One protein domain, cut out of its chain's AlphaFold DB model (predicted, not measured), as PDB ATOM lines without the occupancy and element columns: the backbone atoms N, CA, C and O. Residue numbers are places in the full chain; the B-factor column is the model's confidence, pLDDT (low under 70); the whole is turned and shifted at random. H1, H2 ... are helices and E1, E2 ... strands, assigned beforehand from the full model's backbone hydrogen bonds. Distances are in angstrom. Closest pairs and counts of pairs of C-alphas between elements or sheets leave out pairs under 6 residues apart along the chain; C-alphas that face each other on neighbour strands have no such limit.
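This is residues 35 to 158 of the 170 residues of an uncharacterized protein of Rhodobacterales bacterium (UniProt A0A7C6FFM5). A strongly twisted sheet of four strands makes one side of the domain, and the long helix H2 runs through the middle, packed on strand E3 of the sheet, with H3, H4 and H5 grouped round it. H1 covers the sheet near E1, E2 and the beginning of E3, and the small helix H6 sits beyond H5, away from the sheet. The printed part has 124 residues, with four named strands followed by six named helices; the sheet runs E1 E2 E3 E4, antiparallel throughout, and the class is mixed, helices and strands. The whole is compact, with a radius of gyration of the C-alphas of 14.0 A, and spans 43 by 33 by 24 A.

E1, residues 35 to 38, begins at C-alpha 35 (186.684, 223.989, 186.375). E2 is residues 46 to 50, E3 residues 53 to 62, 27.7 A long, and E4 residues 65 to 73, 25.3 A long. H1 is residues 75 to 83. H2, residues 85 to 101, is 25.0 A long and begins at C-alpha 85 (204.536, 220.497, 196.877). H3 is residues 112 to 119, H4 residues 122 to 135, 19.9 A long, and H5 residues 139 to 148. H6, residues 152 to 156, ends at C-alpha 156 (213.162, 207.015, 208.410).

The strands form a meander, each the antiparallel neighbour of the one before; N 37 and O 47 are 2.9 A apart between E1 and E2, N 48 and O 55 2.9 A between E2 and E3, and N 58 and O 69 2.8 A between E3 and E4. H1 and H2 on the sheet make two layers, helices on one face of a sheet. H1 has a height over the sheet of 9.5 A. H2 is over E3, where the C-alphas of Val 60 and His 96, the closest, are 5.7 A apart. H2 is the hub, touching four helices. H2 and H3, a helical hairpin, touch at Leu 91 and Val 117, their closest C-alphas, 5.9 A apart, at a shallow tilt of 9 degrees, opposite ways. H5 touches H2, the closest C-alphas being those of Ala 93 and Val 140, 5.2 A apart. H4 touches H2 with residues 129 to 132 alone, closest at the C-alphas of Val 94 and Arg 132, 6.9 A. H5 and H6 only just touch, with 3 pairs of C-alphas within 8 A, the closest being Ser 141 and Val 155, 6.6 A. Every O i to N i+4 pair is within hydrogen-bond range in H1, H3, H4, H5 and H6, and 12 of 13 in H2.

The C-alphas farthest apart, those of Gly 51 and Glu 153, are 43.6 A apart. The printed part has no cut and no long link. The pLDDT is under 70 at residues 103 to 108 and 152 to 156.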
ATOM      1  N   LYS A  35     185.365 223.597 186.895       94.38
ATOM      2  CA  LYS A  35     186.684 223.989 186.375       94.38
ATOM      3  C   LYS A  35     187.781 223.347 187.211       94.38
ATOM      4  O   LYS A  35     187.799 223.520 188.423       94.38
ATOM      5  N   VAL A  36     188.716 222.634 186.588       95.75
ATOM      6  CA  VAL A  36     189.906 222.126 187.289       95.75
ATOM      7  C   VAL A  36     190.858 223.292 187.564       95.75
ATOM      8  O   VAL A  36     191.201 224.045 186.652       95.75
ATOM      9  N   VAL A  37     191.256 223.468 188.826       97.00
ATOM     10  CA  VAL A  37     192.119 224.579 189.277       97.00
ATOM     11  C   VAL A  37     193.454 224.121 189.867       97.00
ATOM     12  O   VAL A  37     194.336 224.961 190.066       97.00
ATOM     13  N   LEU A  38     193.604 222.822 190.138       97.31
ATOM     14  CA  LEU A  38     194.856 222.156 190.495       97.31
ATOM     15  C   LEU A  38     194.768 220.683 190.087       97.31
ATOM     16  O   LEU A  38     193.850 219.992 190.516       97.31
ATOM     17  N   GLU A  39     195.732 220.211 189.310       96.06
ATOM     18  CA  GLU A  39     195.937 218.807 188.951       96.06
ATOM     19  C   GLU A  39     197.438 218.612 188.706       96.06
ATOM     20  O   GLU A  39     198.095 219.519 188.189       96.06
ATOM     21  N   ARG A  40     197.992 217.471 189.128       92.81
ATOM     22  CA  ARG A  40     199.422 217.161 188.974       92.81
ATOM     23  C   ARG A  40     199.624 215.930 188.098       92.81
ATOM     24  O   ARG A  40     200.039 216.078 186.950       92.81
ATOM     25  N   LYS A  41     199.309 214.732 188.600       90.81
ATOM     26  CA  LYS A  41     199.396 213.477 187.832       90.81
ATOM     27  C   LYS A  41     198.103 212.659 187.921       90.81
ATOM     28  O   LYS A  41     197.326 212.854 188.856       90.81
ATOM     29  N   PRO A  42     197.881 211.714 186.987       86.62
ATOM     30  CA  PRO A  42     196.786 210.758 187.100       86.62
ATOM     31  C   PRO A  42     196.821 210.034 188.447       86.62
ATOM     32  O   PRO A  42     197.896 209.663 188.915       86.62
ATOM     33  N   HIS A  43     195.647 209.811 189.038       84.88
ATOM     34  CA  HIS A  43     195.472 209.158 190.345       84.88
ATOM     35  C   HIS A  43     196.045 209.924 191.554       84.88
ATOM     36  O   HIS A  43     195.965 209.427 192.676       84.88
ATOM     37  N   GLU A  44     196.562 211.142 191.368       93.38
ATOM     38  CA  GLU A  44     196.840 212.072 192.464       93.38
ATOM     39  C   GLU A  44     195.606 212.962 192.733       93.38
ATOM     40  O   GLU A  44     194.725 213.088 191.878       93.38
ATOM     41  N   PRO A  45     195.505 213.598 193.913       95.69
ATOM     42  CA  PRO A  45     194.386 214.478 194.220       95.69
ATOM     43  C   PRO A  45     194.301 215.709 193.313       95.69
ATOM     44  O   PRO A  45     195.307 216.336 192.983       95.69
ATOM     45  N   TRP A  46     193.090 216.137 192.977       96.94
ATOM     46  CA  TRP A  46     192.876 217.346 192.178       96.94
ATOM     47  C   TRP A  46     191.853 218.264 192.839       96.94
ATOM     48  O   TRP A  46     191.102 217.853 193.720       96.94
ATOM     49  N   VAL A  47     191.821 219.531 192.429       97.12
ATOM     50  CA  VAL A  47     190.852 220.510 192.933       97.12
ATOM     51  C   VAL A  47     190.020 221.042 191.784       97.12
ATOM     52  O   VAL A  47     190.562 221.447 190.750       97.12
ATOM     53  N   THR A  48     188.704 221.091 191.983       96.44
ATOM     54  CA  THR A  48     187.791 221.792 191.080       96.44
ATOM     55  C   THR A  48     187.064 222.936 191.759       96.44
ATOM     56  O   THR A  48     186.808 222.908 192.955       96.44
ATOM     57  N   GLU A  49     186.735 223.947 190.974       95.75
ATOM     58  CA  GLU A  49     185.829 225.026 191.333       95.75
ATOM     59  C   GLU A  49     184.422 224.663 190.841       95.75
ATOM     60  O   GLU A  49     184.241 224.291 189.676       95.75
ATOM     61  N   GLN A  50     183.445 224.709 191.748       92.44
ATOM     62  CA  GLN A  50     182.035 224.410 191.502       92.44
ATOM     63  C   GLN A  50     181.181 225.505 192.148       92.44
ATOM     64  O   GLN A  50     180.838 225.443 193.330       92.44
ATOM     65  N   GLY A  51     180.856 226.536 191.368       88.88
ATOM     66  CA  GLY A  51     180.202 227.738 191.885       88.88
ATOM     67  C   GLY A  51     181.176 228.480 192.791       88.88
ATOM     68  O   GLY A  51     182.304 228.727 192.382       88.88
ATOM     69  N   ASP A  52     180.773 228.746 194.031       89.06
ATOM     70  CA  ASP A  52     181.618 229.420 195.027       89.06
ATOM     71  C   ASP A  52     182.427 228.439 195.899       89.06
ATOM     72  O   ASP A  52     183.003 228.827 196.917       89.06
ATOM     73  N   GLN A  53     182.440 227.146 195.554       93.50
ATOM     74  CA  GLN A  53     183.123 226.110 196.330       93.50
ATOM     75  C   GLN A  53     184.349 225.562 195.608       93.50
ATOM     76  O   GLN A  53     184.308 225.239 194.421       93.50
ATOM     77  N   LEU A  54     185.422 225.376 196.374       95.31
ATOM     78  CA  LEU A  54     186.600 224.623 195.968       95.31
ATOM     79  C   LEU A  54     186.488 223.207 196.528       95.31
ATOM     80  O   LEU A  54     186.377 223.018 197.740       95.31
ATOM     81  N   ILE A  55     186.505 222.218 195.643       95.12
ATOM     82  CA  ILE A  55     186.337 220.807 195.975       95.12
ATOM     83  C   ILE A  55     187.657 220.087 195.737       95.12
ATOM     84  O   ILE A  55     188.112 219.992 194.599       95.12
ATOM     85  N   TYR A  56     188.261 219.578 196.807       95.94
ATOM     86  CA  TYR A  56     189.393 218.661 196.755       95.94
ATOM     87  C   TYR A  56     188.884 217.240 196.537       95.94
ATOM     88  O   TYR A  56     188.035 216.763 197.290       95.94
ATOM     89  N   HIS A  57     189.421 216.572 195.528       94.25
ATOM     90  CA  HIS A  57     189.076 215.220 195.127       94.25
ATOM     91  C   HIS A  57     190.225 214.283 195.478       94.25
ATOM     92  O   HIS A  57     191.357 214.493 195.046       94.25
ATOM     93  N   LEU A  58     189.935 213.256 196.269       93.75
ATOM     94  CA  LEU A  58     190.884 212.254 196.725       93.75
ATOM     95  C   LEU A  58     190.492 210.891 196.141       93.75
ATOM     96  O   LEU A  58     189.574 210.256 196.671       93.75
ATOM     97  N   PRO A  59     191.172 210.418 195.089       91.81
ATOM     98  CA  PRO A  59     191.060 209.026 194.685       91.81
ATOM     99  C   PRO A  59     191.734 208.139 195.743       91.81
ATOM    100  O   PRO A  59     192.837 208.438 196.204       91.81
ATOM    101  N   VAL A  60     191.061 207.064 196.149       89.38
ATOM    102  CA  VAL A  60     191.592 206.056 197.074       89.38
ATOM    103  C   VAL A  60     191.381 204.669 196.496       89.38
ATOM    104  O   VAL A  60     190.243 204.231 196.301       89.38
ATOM    105  N   ASP A  61     192.481 203.952 196.301       85.56
ATOM    106  CA  ASP A  61     192.449 202.576 195.826       85.56
ATOM    107  C   ASP A  61     192.312 201.589 196.994       85.56
ATOM    108  O   ASP A  61     193.043 201.622 197.988       85.56
ATOM    109  N   ARG A  62     191.358 200.665 196.864       79.88
ATOM    110  CA  ARG A  62     191.073 199.577 197.808       79.88
ATOM    111  C   ARG A  62     191.026 198.248 197.077       79.88
ATOM    112  O   ARG A  62     189.961 197.774 196.680       79.88
ATOM    113  N   GLY A  63     192.191 197.631 196.904       77.62
ATOM    114  CA  GLY A  63     192.298 196.381 196.156       77.62
ATOM    115  C   GLY A  63     191.810 196.568 194.718       77.62
ATOM    116  O   GLY A  63     192.492 197.194 193.919       77.62
ATOM    117  N   HIS A  64     190.624 196.044 194.397       73.81
ATOM    118  CA  HIS A  64     190.028 196.116 193.056       73.81
ATOM    119  C   HIS A  64     189.003 197.248 192.876       73.81
ATOM    120  O   HIS A  64     188.323 197.297 191.854       73.81
ATOM    121  N   THR A  65     188.841 198.136 193.860       77.81
ATOM    122  CA  THR A  65     187.874 199.240 193.793       77.81
ATOM    123  C   THR A  65     188.562 200.571 194.051       77.81
ATOM    124  O   THR A  65     189.233 200.722 195.067       77.81
ATOM    125  N   ALA A  66     188.346 201.541 193.166       80.81
ATOM    126  CA  ALA A  66     188.701 202.936 193.394       80.81
ATOM    127  C   ALA A  66     187.480 203.682 193.946       80.81
ATOM    128  O   ALA A  66     186.375 203.559 193.411       80.81
ATOM    129  N   ILE A  67     187.669 204.434 195.027       87.38
ATOM    130  CA  ILE A  67     186.635 205.261 195.654       87.38
ATOM    131  C   ILE A  67     187.129 206.701 195.672       87.38
ATOM    132  O   ILE A  67     188.257 206.966 196.076       87.38
ATOM    133  N   GLU A  68     186.280 207.636 195.261       89.25
ATOM    134  CA  GLU A  68     186.579 209.064 195.330       89.25
ATOM    135  C   GLU A  68     185.961 209.675 196.594       89.25
ATOM    136  O   GLU A  68     184.755 209.572 196.828       89.25
ATOM    137  N   PHE A  69     186.789 210.339 197.397       89.88
ATOM    138  CA  PHE A  69     186.350 211.185 198.504       89.88
ATOM    139  C   PHE A  69     186.460 212.651 198.099       89.88
ATOM    140  O   PHE A  69     187.393 213.040 197.401       89.88
ATOM    141  N   THR A  70     185.518 213.479 198.550       91.88
ATOM    142  CA  THR A  70     185.521 214.915 198.247       91.88
ATOM    143  C   THR A  70     185.435 215.752 199.512       91.88
ATOM    144  O   THR A  70     184.724 215.402 200.454       91.88
ATOM    145  N   PHE A  71     186.167 216.864 199.527       93.25
ATOM    146  CA  PHE A  71     186.252 217.782 200.661       93.25
ATOM    147  C   PHE A  71     186.114 219.217 200.169       93.25
ATOM    148  O   PHE A  71     186.701 219.581 199.150       93.25
ATOM    149  N   VAL A  72     185.364 220.042 200.896       93.94
ATOM    150  CA  VAL A  72     185.330 221.483 200.627       93.94
ATOM    151  C   VAL A  72     186.573 222.102 201.255       93.94
ATOM    152  O   VAL A  72     186.819 221.906 202.446       93.94
ATOM    153  N   ILE A  73     187.340 222.849 200.466       95.62
ATOM    154  CA  ILE A  73     188.550 223.538 200.922       95.62
ATOM    155  C   ILE A  73     188.406 225.052 200.806       95.62
ATOM    156  O   ILE A  73     187.566 225.567 200.066       95.62
ATOM    157  N   THR A  74     189.241 225.779 201.541       96.06
ATOM    158  CA  THR A  74     189.303 227.240 201.462       96.06
ATOM    159  C   THR A  74     190.271 227.707 200.364       96.06
ATOM    160  O   THR A  74     191.160 226.952 199.952       96.06
ATOM    161  N   PRO A  75     190.158 228.968 199.903       96.81
ATOM    162  CA  PRO A  75     191.144 229.562 199.001       96.81
ATOM    163  C   PRO A  75     192.578 229.532 199.555       96.81
ATOM    164  O   PRO A  75     193.512 229.256 198.806       96.81
ATOM    165  N   ASP A  76     192.752 229.731 200.866       97.44
ATOM    166  CA  ASP A  76     194.068 229.687 201.523       97.44
ATOM    167  C   ASP A  76     194.687 228.285 201.469       97.44
ATOM    168  O   ASP A  76     195.874 228.125 201.182       97.44
ATOM    169  N   GLN A  77     193.871 227.246 201.673       97.69
ATOM    170  CA  GLN A  77     194.308 225.858 201.525       97.69
ATOM    171  C   GLN A  77     194.716 225.560 200.079       97.69
ATOM    172  O   GLN A  77     195.752 224.937 199.850       97.69
ATOM    173  N   LEU A  78     193.950 226.047 199.094       97.88
ATOM    174  CA  LEU A  78     194.318 225.922 197.681       97.88
ATOM    175  C   LEU A  78     195.643 226.631 197.366       97.88
ATOM    176  O   LEU A  78     196.446 226.098 196.600       97.88
ATOM    177  N   ALA A  79     195.886 227.812 197.939       98.00
ATOM    178  CA  ALA A  79     197.131 228.548 197.736       98.00
ATOM    179  C   ALA A  79     198.352 227.750 198.228       98.00
ATOM    180  O   ALA A  79     199.360 227.672 197.520       98.00
ATOM    181  N   ILE A  80     198.238 227.085 199.380       98.00
ATOM    182  CA  ILE A  80     199.293 226.210 199.916       98.00
ATOM    183  C   ILE A  80     199.477 224.982 199.025       98.00
ATOM    184  O   ILE A  80     200.592 224.707 198.608       98.00
ATOM    185  N   LEU A  81     198.402 224.291 198.631       97.75
ATOM    186  CA  LEU A  81     198.491 223.111 197.752       97.75
ATOM    187  C   LEU A  81     199.171 223.407 196.397       97.75
ATOM    188  O   LEU A  81     199.786 222.524 195.788       97.75
ATOM    189  N   LYS A  82     199.046 224.647 195.909       97.25
ATOM    190  CA  LYS A  82     199.710 225.119 194.688       97.25
ATOM    191  C   LYS A  82     201.188 225.445 194.895       97.25
ATOM    192  O   LYS A  82     201.981 225.152 194.005       97.25
ATOM    193  N   SER A  83     201.538 226.069 196.016       96.25
ATOM    194  CA  SER A  83     202.880 226.617 196.265       96.25
ATOM    195  C   SER A  83     203.817 225.662 197.008       96.25
ATOM    196  O   SER A  83     205.021 225.703 196.774       96.25
ATOM    197  N   ASP A  84     203.278 224.775 197.841       95.69
ATOM    198  CA  ASP A  84     204.018 223.825 198.666       95.69
ATOM    199  C   ASP A  84     203.714 222.387 198.216       95.69
ATOM    200  O   ASP A  84     202.703 221.766 198.563       95.69
ATOM    201  N   GLU A  85     204.613 221.862 197.387       94.19
ATOM    202  CA  GLU A  85     204.536 220.497 196.877       94.19
ATOM    203  C   GLU A  85     204.678 219.446 197.989       94.19
ATOM    204  O   GLU A  85     204.050 218.388 197.912       94.19
ATOM    205  N   GLU A  86     205.464 219.723 199.034       94.56
ATOM    206  CA  GLU A  86     205.652 218.782 200.137       94.56
ATOM    207  C   GLU A  86     204.339 218.599 200.889       94.56
ATOM    208  O   GLU A  86     203.850 217.476 201.029       94.56
ATOM    209  N   ARG A  87     203.697 219.703 201.283       97.00
ATOM    210  CA  ARG A  87     202.399 219.665 201.971       97.00
ATOM    211  C   ARG A  87     201.301 219.055 201.115       97.00
ATOM    212  O   ARG A  87     200.456 218.342 201.658       97.00
ATOM    213  N   TYR A  88     201.323 219.270 199.798       97.50
ATOM    214  CA  TYR A  88     200.411 218.589 198.875       97.50
ATOM    215  C   TYR A  88     200.535 217.060 198.995       97.50
ATOM    216  O   TYR A  88     199.540 216.371 199.245       97.50
ATOM    217  N   TYR A  89     201.751 216.517 198.891       96.25
ATOM    218  CA  TYR A  89     201.959 215.067 198.936       96.25
ATOM    219  C   TYR A  89     201.839 214.476 200.345       96.25
ATOM    220  O   TYR A  89     201.395 213.336 200.493       96.25
ATOM    221  N   PHE A  90     202.153 215.242 201.389       96.56
ATOM    222  CA  PHE A  90     201.906 214.842 202.775       96.56
ATOM    223  C   PHE A  90     200.412 214.697 203.047       96.56
ATOM    224  O   PHE A  90     199.990 213.703 203.641       96.56
ATOM    225  N   LEU A  91     199.600 215.645 202.568       97.62
ATOM    226  CA  LEU A  91     198.152 215.581 202.730       97.62
ATOM    227  C   LEU A  91     197.593 214.384 201.966       97.62
ATOM    228  O   LEU A  91     196.811 213.617 202.528       97.62
ATOM    229  N   PHE A  92     198.041 214.179 200.723       96.06
ATOM    230  CA  PHE A  92     197.660 213.009 199.940       96.06
ATOM    231  C   PHE A  92     197.959 211.707 200.690       96.06
ATOM    232  O   PHE A  92     197.057 210.893 200.871       96.06
ATOM    233  N   ALA A  93     199.183 211.524 201.187       94.56
ATOM    234  CA  ALA A  93     199.584 210.288 201.854       94.56
ATOM    235  C   ALA A  93     198.835 210.019 203.156       94.56
ATOM    236  O   ALA A  93     198.405 208.887 203.395       94.56
ATOM    237  N   VAL A  94     198.625 211.049 203.976       95.19
ATOM    238  CA  VAL A  94     197.859 210.919 205.220       95.19
ATOM    239  C   VAL A  94     196.404 210.571 204.926       95.19
ATOM    240  O   VAL A  94     195.873 209.633 205.523       95.19
ATOM    241  N   LEU A  95     195.758 211.296 204.009       94.12
ATOM    242  CA  LEU A  95     194.350 211.068 203.703       94.12
ATOM    243  C   LEU A  95     194.137 209.740 202.975       94.12
ATOM    244  O   LEU A  95     193.208 209.024 203.327       94.12
ATOM    245  N   HIS A  96     194.992 209.374 202.017       92.44
ATOM    246  CA  HIS A  96     194.871 208.097 201.313       92.44
ATOM    247  C   HIS A  96     194.971 206.932 202.299       92.44
ATOM    248  O   HIS A  96     194.105 206.065 202.305       92.44
ATOM    249  N   GLN A  97     195.963 206.936 203.197       91.44
ATOM    250  CA  GLN A  97     196.083 205.910 204.237       91.44
ATOM    251  C   GLN A  97     194.843 205.872 205.140       91.44
ATOM    252  O   GLN A  97     194.285 204.804 205.387       91.44
ATOM    253  N   TRP A  98     194.391 207.032 205.615       91.12
ATOM    254  CA  TRP A  98     193.249 207.141 206.522       91.12
ATOM    255  C   TRP A  98     191.941 206.651 205.886       91.12
ATOM    256  O   TRP A  98     191.226 205.825 206.459       91.12
ATOM    257  N   TYR A  99     191.659 207.106 204.668       89.44
ATOM    258  CA  TYR A  99     190.462 206.758 203.912       89.44
ATOM    259  C   TYR A  99     190.592 205.453 203.134       89.44
ATOM    260  O   TYR A  99     189.631 205.071 202.478       89.44
ATOM    261  N   GLN A 100     191.703 204.719 203.225       88.19
ATOM    262  CA  GLN A 100     191.792 203.324 202.778       88.19
ATOM    263  C   GLN A 100     191.195 202.356 203.818       88.19
ATOM    264  O   GLN A 100     190.734 201.274 203.455       88.19
ATOM    265  N   GLU A 101     191.109 202.763 205.091       80.62
ATOM    266  CA  GLU A 101     190.545 201.958 206.190       80.62
ATOM    267  C   GLU A 101     189.043 202.239 206.454       80.62
ATOM    268  O   GLU A 101     188.325 201.374 206.949       80.62
ATOM    269  N   MET A 102     188.515 203.418 206.094       77.44
ATOM    270  CA  MET A 102     187.130 203.844 206.404       77.44
ATOM    271  C   MET A 102     186.039 203.365 205.427       77.44
ATOM    272  O   MET A 102     186.086 203.705 204.254       77.44
ATOM    273  N   HIS A 103     185.003 202.639 205.848       63.12
ATOM    274  CA  HIS A 103     183.940 202.216 204.917       63.12
ATOM    275  C   HIS A 103     183.281 203.392 204.152       63.12
ATOM    276  O   HIS A 103     183.010 204.433 204.756       63.12
ATOM    277  N   PRO A 104     183.002 203.238 202.841       57.00
ATOM    278  CA  PRO A 104     182.331 204.266 202.055       57.00
ATOM    279  C   PRO A 104     180.904 204.466 202.570       57.00
ATOM    280  O   PRO A 104     180.138 203.516 202.709       57.00
ATOM    281  N   GLY A 105     180.554 205.711 202.867       53.62
ATOM    282  CA  GLY A 105     179.207 206.071 203.297       53.62
ATOM    283  C   GLY A 105     179.067 207.561 203.560       53.62
ATOM    284  O   GLY A 105     178.109 208.160 203.096       53.62
ATOM    285  N   TYR A 106     180.050 208.169 204.227       52.41
ATOM    286  CA  TYR A 106     180.090 209.606 204.503       52.41
ATOM    287  C   TYR A 106     181.543 210.050 204.710       52.41
ATOM    288  O   TYR A 106     182.084 209.923 205.806       52.41
ATOM    289  N   GLY A 107     182.187 210.573 203.664       56.72
ATOM    290  CA  GLY A 107     183.373 211.409 203.864       56.72
ATOM    291  C   GLY A 107     182.929 212.719 204.526       56.72
ATOM    292  O   GLY A 107     181.927 213.297 204.091       56.72
ATOM    293  N   PRO A 108     183.580 213.185 205.602       66.38
ATOM    294  CA  PRO A 108     183.215 214.452 206.208       66.38
ATOM    295  C   PRO A 108     183.487 215.589 205.212       66.38
ATOM    296  O   PRO A 108     184.470 215.564 204.481       66.38
ATOM    297  N   LYS A 109     182.627 216.619 205.194       75.19
ATOM    298  CA  LYS A 109     182.801 217.788 204.303       75.19
ATOM    299  C   LYS A 109     184.120 218.539 204.538       75.19
ATOM    300  O   LYS A 109     184.546 219.289 203.667       75.19
ATOM    301  N   ALA A 110     184.728 218.339 205.706       79.12
ATOM    302  CA  ALA A 110     186.030 218.844 206.103       79.12
ATOM    303  C   ALA A 110     186.741 217.784 206.954       79.12
ATOM    304  O   ALA A 110     186.091 217.064 207.712       79.12
ATOM    305  N   ASP A 111     188.066 217.711 206.869       89.56
ATOM    306  CA  ASP A 111     188.873 216.757 207.628       89.56
ATOM    307  C   ASP A 111     189.969 217.508 208.420       89.56
ATOM    308  O   ASP A 111     190.630 218.394 207.865       89.56
ATOM    309  N   PRO A 112     190.173 217.210 209.721       90.88
ATOM    310  CA  PRO A 112     191.134 217.934 210.559       90.88
ATOM    311  C   PRO A 112     192.586 217.825 210.072       90.88
ATOM    312  O   PRO A 112     193.396 218.702 210.386       90.88
ATOM    313  N   HIS A 113     192.934 216.805 209.281       94.94
ATOM    314  CA  HIS A 113     194.273 216.680 208.707       94.94
ATOM    315  C   HIS A 113     194.600 217.835 207.752       94.94
ATOM    316  O   HIS A 113     195.768 218.198 207.667       94.94
ATOM    317  N   PHE A 114     193.613 218.476 207.109       96.12
ATOM    318  CA  PHE A 114     193.865 219.676 206.297       96.12
ATOM    319  C   PHE A 114     194.466 220.801 207.141       96.12
ATOM    320  O   PHE A 114     195.451 221.415 206.740       96.12
ATOM    321  N   GLY A 115     193.908 221.054 208.328       94.81
ATOM    322  CA  GLY A 115     194.408 222.094 209.227       94.81
ATOM    323  C   GLY A 115     195.841 221.818 209.678       94.81
ATOM    324  O   GLY A 115     196.691 222.703 209.607       94.81
ATOM    325  N   ILE A 116     196.125 220.576 210.077       96.75
ATOM    326  CA  ILE A 116     197.461 220.187 210.540       96.75
ATOM    327  C   ILE A 116     198.462 220.227 209.384       96.75
ATOM    328  O   ILE A 116     199.488 220.883 209.499       96.75
ATOM    329  N   VAL A 117     198.172 219.558 208.267       97.44
ATOM    330  CA  VAL A 117     199.136 219.401 207.170       97.44
ATOM    331  C   VAL A 117     199.352 220.697 206.401       97.44
ATOM    332  O   VAL A 117     200.483 220.977 206.022       97.44
ATOM    333  N   LEU A 118     198.316 221.508 206.173       97.56
ATOM    334  CA  LEU A 118     198.460 222.720 205.363       97.56
ATOM    335  C   LEU A 118     198.904 223.925 206.194       97.56
ATOM    336  O   LEU A 118     199.746 224.685 205.736       97.56
ATOM    337  N   HIS A 119     198.412 224.072 207.426       96.38
ATOM    338  CA  HIS A 119     198.680 225.263 208.245       96.38
ATOM    339  C   HIS A 119     199.516 224.997 209.501       96.38
ATOM    340  O   HIS A 119     199.961 225.941 210.150       96.38
ATOM    341  N   GLY A 120     199.734 223.734 209.874       95.44
ATOM    342  CA  GLY A 120     200.560 223.388 211.025       95.44
ATOM    343  C   GLY A 120     202.036 223.717 210.809       95.44
ATOM    344  O   GLY A 120     202.526 223.811 209.678       95.44
ATOM    345  N   THR A 121     202.765 223.857 211.913       95.56
ATOM    346  CA  THR A 121     204.228 223.973 211.894       95.56
ATOM    347  C   THR A 121     204.854 222.702 211.323       95.56
ATOM    348  O   THR A 121     204.249 221.632 211.411       95.56
ATOM    349  N   GLU A 122     206.075 222.782 210.787       94.12
ATOM    350  CA  GLU A 122     206.788 221.595 210.290       94.12
ATOM    351  C   GLU A 122     206.803 220.475 211.329       94.12
ATOM    352  O   GLU A 122     206.365 219.368 211.048       94.12
ATOM    353  N   THR A 123     207.162 220.789 212.576       93.88
ATOM    354  CA  THR A 123     207.174 219.820 213.680       93.88
ATOM    355  C   THR A 123     205.815 219.153 213.907       93.88
ATOM    356  O   THR A 123     205.751 217.955 214.173       93.88
ATOM    357  N   ALA A 124     204.708 219.897 213.810       95.38
ATOM    358  CA  ALA A 124     203.374 219.318 213.967       95.38
ATOM    359  C   ALA A 124     203.040 218.351 212.820       95.38
ATOM    360  O   ALA A 124     202.478 217.279 213.058       95.38
ATOM    361  N   VAL A 125     203.419 218.710 211.593       96.12
ATOM    362  CA  VAL A 125     203.227 217.873 210.404       96.12
ATOM    363  C   VAL A 125     204.109 216.627 210.464       96.12
ATOM    364  O   VAL A 125     203.608 215.523 210.266       96.12
ATOM    365  N   GLU A 126     205.385 216.765 210.821       95.06
ATOM    366  CA  GLU A 126     206.321 215.648 210.985       95.06
ATOM    367  C   GLU A 126     205.844 214.664 212.057       95.06
ATOM    368  O   GLU A 126     205.842 213.454 211.833       95.06
ATOM    369  N   ASN A 127     205.361 215.162 213.198       94.81
ATOM    370  CA  ASN A 127     204.789 214.316 214.245       94.81
ATOM    371  C   ASN A 127     203.575 213.526 213.742       94.81
ATOM    372  O   ASN A 127     203.481 212.320 213.985       94.81
ATOM    373  N   LEU A 128     202.662 214.177 213.014       95.44
ATOM    374  CA  LEU A 128     201.519 213.503 212.398       95.44
ATOM    375  C   LEU A 128     201.979 212.418 211.414       95.44
ATOM    376  O   LEU A 128     201.492 211.287 211.481       95.44
ATOM    377  N   LEU A 129     202.914 212.746 210.521       94.31
ATOM    378  CA  LEU A 129     203.434 211.821 209.516       94.31
ATOM    379  C   LEU A 129     204.121 210.620 210.165       94.31
ATOM    380  O   LEU A 129     203.822 209.489 209.791       94.31
ATOM    381  N   ASN A 130     204.944 210.833 211.193       93.44
ATOM    382  CA  ASN A 130     205.593 209.764 211.957       93.44
ATOM    383  C   ASN A 130     204.571 208.798 212.570       93.44
ATOM    384  O   ASN A 130     204.678 207.584 212.387       93.44
ATOM    385  N   VAL A 131     203.541 209.324 213.241       93.62
ATOM    386  CA  VAL A 131     202.482 208.502 213.853       93.62
ATOM    387  C   VAL A 131     201.728 207.688 212.798       93.62
ATOM    388  O   VAL A 131     201.508 206.487 212.971       93.62
ATOM    389  N   ARG A 132     201.337 208.319 211.685       92.69
ATOM    390  CA  ARG A 132     200.597 207.657 210.597       92.69
ATOM    391  C   ARG A 132     201.450 206.627 209.867       92.69
ATOM    392  O   ARG A 132     200.962 205.537 209.564       92.69
ATOM    393  N   ASN A 133     202.718 206.937 209.627       92.62
ATOM    394  CA  ASN A 133     203.656 206.029 208.982       92.62
ATOM    395  C   ASN A 133     203.905 204.782 209.835       92.62
ATOM    396  O   ASN A 133     203.811 203.669 209.322       92.62
ATOM    397  N   ALA A 134     204.130 204.957 211.141       90.88
ATOM    398  CA  ALA A 134     204.284 203.847 212.078       90.88
ATOM    399  C   ALA A 134     203.020 202.974 212.136       90.88
ATOM    400  O   ALA A 134     203.111 201.753 212.033       90.88
ATOM    401  N   LYS A 135     201.829 203.586 212.218       91.31
ATOM    402  CA  LYS A 135     200.553 202.849 212.253       91.31
ATOM    403  C   LYS A 135     200.300 202.031 210.977       91.31
ATOM    404  O   LYS A 135     199.650 200.993 211.035       91.31
ATOM    405  N   SER A 136     200.800 202.503 209.839       88.69
ATOM    406  CA  SER A 136     200.581 201.900 208.520       88.69
ATOM    407  C   SER A 136     201.773 201.098 207.993       88.69
ATOM    408  O   SER A 136     201.824 200.802 206.800       88.69
ATOM    409  N   ASN A 137     202.735 200.743 208.854       89.62
ATOM    410  CA  ASN A 137     203.932 199.980 208.481       89.62
ATOM    411  C   ASN A 137     204.689 200.582 207.279       89.62
ATOM    412  O   ASN A 137     205.096 199.867 206.366       89.62
ATOM    413  N   GLY A 138     204.847 201.907 207.246       89.50
ATOM    414  CA  GLY A 138     205.605 202.584 206.191       89.50
ATOM    415  C   GLY A 138     204.790 203.020 204.967       89.50
ATOM    416  O   GLY A 138     205.361 203.596 204.038       89.50
ATOM    417  N   ALA A 139     203.474 202.777 204.916       89.81
ATOM    418  CA  ALA A 139     202.668 203.097 203.730       89.81
ATOM    419  C   ALA A 139     202.702 204.591 203.358       89.81
ATOM    420  O   ALA A 139     202.819 204.926 202.178       89.81
ATOM    421  N   VAL A 140     202.680 205.485 204.354       92.00
ATOM    422  CA  VAL A 140     202.777 206.943 204.145       92.00
ATOM    423  C   VAL A 140     204.108 207.313 203.481       92.00
ATOM    424  O   VAL A 140     204.120 207.991 202.453       92.00
ATOM    425  N   SER A 141     205.226 206.810 204.009       91.12
ATOM    426  CA  SER A 141     206.559 207.033 203.432       91.12
ATOM    427  C   SER A 141     206.699 206.458 202.023       91.12
ATOM    428  O   SER A 141     207.288 207.097 201.151       91.12
ATOM    429  N   ASN A 142     206.101 205.291 201.764       90.12
ATOM    430  CA  ASN A 142     206.111 204.678 200.442       90.12
ATOM    431  C   ASN A 142     205.357 205.527 199.419       90.12
ATOM    432  O   ASN A 142     205.872 205.735 198.321       90.12
ATOM    433  N   LEU A 143     204.180 206.055 199.773       90.31
ATOM    434  CA  LEU A 143     203.414 206.901 198.861       90.31
ATOM    435  C   LEU A 143     204.168 208.195 198.530       90.31
ATOM    436  O   LEU A 143     204.252 208.571 197.361       90.31
ATOM    437  N   ILE A 144     204.773 208.839 199.529       90.75
ATOM    438  CA  ILE A 144     205.590 210.044 199.326       90.75
ATOM    439  C   ILE A 144     206.785 209.741 198.419       90.75
ATOM    440  O   ILE A 144     207.021 210.462 197.452       90.75
ATOM    441  N   ARG A 145     207.501 208.638 198.660       89.44
ATOM    442  CA  ARG A 145     208.635 208.219 197.825       89.44
ATOM    443  C   ARG A 145     208.234 208.000 196.368       89.44
ATOM    444  O   ARG A 145     208.929 208.483 195.482       89.44
ATOM    445  N   MET A 146     207.131 207.296 196.118       88.75
ATOM    446  CA  MET A 146     206.669 207.015 194.753       88.75
ATOM    447  C   MET A 146     206.275 208.287 193.997       88.75
ATOM    448  O   MET A 146     206.554 208.396 192.807       88.75
ATOM    449  N   ASN A 147     205.662 209.256 194.680       89.12
ATOM    450  CA  ASN A 147     205.156 210.459 194.021       89.12
ATOM    451  C   ASN A 147     206.189 211.591 193.917       89.12
ATOM    452  O   ASN A 147     206.169 212.333 192.932       89.12
ATOM    453  N   MET A 148     207.099 211.703 194.890       88.19
ATOM    454  CA  MET A 148     208.107 212.772 194.964       88.19
ATOM    455  C   MET A 148     209.530 212.320 194.612       88.19
ATOM    456  O   MET A 148     210.429 213.154 194.550       88.19
ATOM    457  N   GLY A 149     209.780 211.018 194.441       83.50
ATOM    458  CA  GLY A 149     211.121 210.491 194.166       83.50
ATOM    459  C   GLY A 149     212.120 210.667 195.317       83.50
ATOM    460  O   GLY A 149     213.320 210.753 195.072       83.50
ATOM    461  N   ARG A 150     211.652 210.763 196.570       77.56
ATOM    462  CA  ARG A 150     212.520 211.013 197.736       77.56
ATOM    463  C   ARG A 150     213.361 209.809 198.148       77.56
ATOM    464  O   ARG A 150     212.906 208.668 198.091       77.56
ATOM    465  N   ALA A 151     214.563 210.095 198.647       70.38
ATOM    466  CA  ALA A 151     215.401 209.111 199.320       70.38
ATOM    467  C   ALA A 151     214.735 208.620 200.625       70.38
ATOM    468  O   ALA A 151     214.020 209.391 201.273       70.38
ATOM    469  N   PRO A 152     214.949 207.354 201.021       65.38
ATOM    470  CA  PRO A 152     214.336 206.782 202.219       65.38
ATOM    471  C   PRO A 152     214.909 207.350 203.530       65.38
ATOM    472  O   PRO A 152     214.172 207.477 204.507       65.38
ATOM    473  N   GLU A 153     216.188 207.745 203.565       68.25
ATOM    474  CA  GLU A 153     216.892 208.030 204.828       68.25
ATOM    475  C   GLU A 153     216.339 209.223 205.642       68.25
ATOM    476  O   GLU A 153     216.245 209.107 206.868       68.25
ATOM    477  N   PRO A 154     215.940 210.367 205.046       67.31
ATOM    478  CA  PRO A 154     215.363 211.475 205.817       67.31
ATOM    479  C   PRO A 154     214.031 211.095 206.477       67.31
ATOM    480  O   PRO A 154     213.778 211.446 207.632       67.31
ATOM    481  N   VAL A 155     213.224 210.307 205.763       66.81
ATOM    482  CA  VAL A 155     211.884 209.882 206.175       66.81
ATOM    483  C   VAL A 155     211.947 208.879 207.330       66.81
ATOM    484  O   VAL A 155     211.166 208.979 208.276       66.81
ATOM    485  N   GLU A 156     212.913 207.959 207.309       68.38
ATOM    486  CA  GLU A 156     213.162 207.015 208.410       68.38
ATOM    487  C   GLU A 156     213.671 207.707 209.682       68.38
ATOM    488  O   GLU A 156     213.390 207.260 210.794       68.38
ATOM    489  N   ALA A 157     214.364 208.839 209.535       75.25
ATOM    490  CA  ALA A 157     214.814 209.663 210.654       75.25
ATOM    491  C   ALA A 157     213.739 210.638 211.176       75.25
ATOM    492  O   ALA A 157     214.038 211.474 212.035       75.25
ATOM    493  N   GLY A 158     212.514 210.563 210.646       77.56
ATOM    494  CA  GLY A 158     211.383 211.401 211.033       77.56
ATOM    495  C   GLY A 158     211.491 212.865 210.609       77.56
ATOM    496  O   GLY A 158     210.743 213.687 211.139       77.56
TER     497      GLY A 158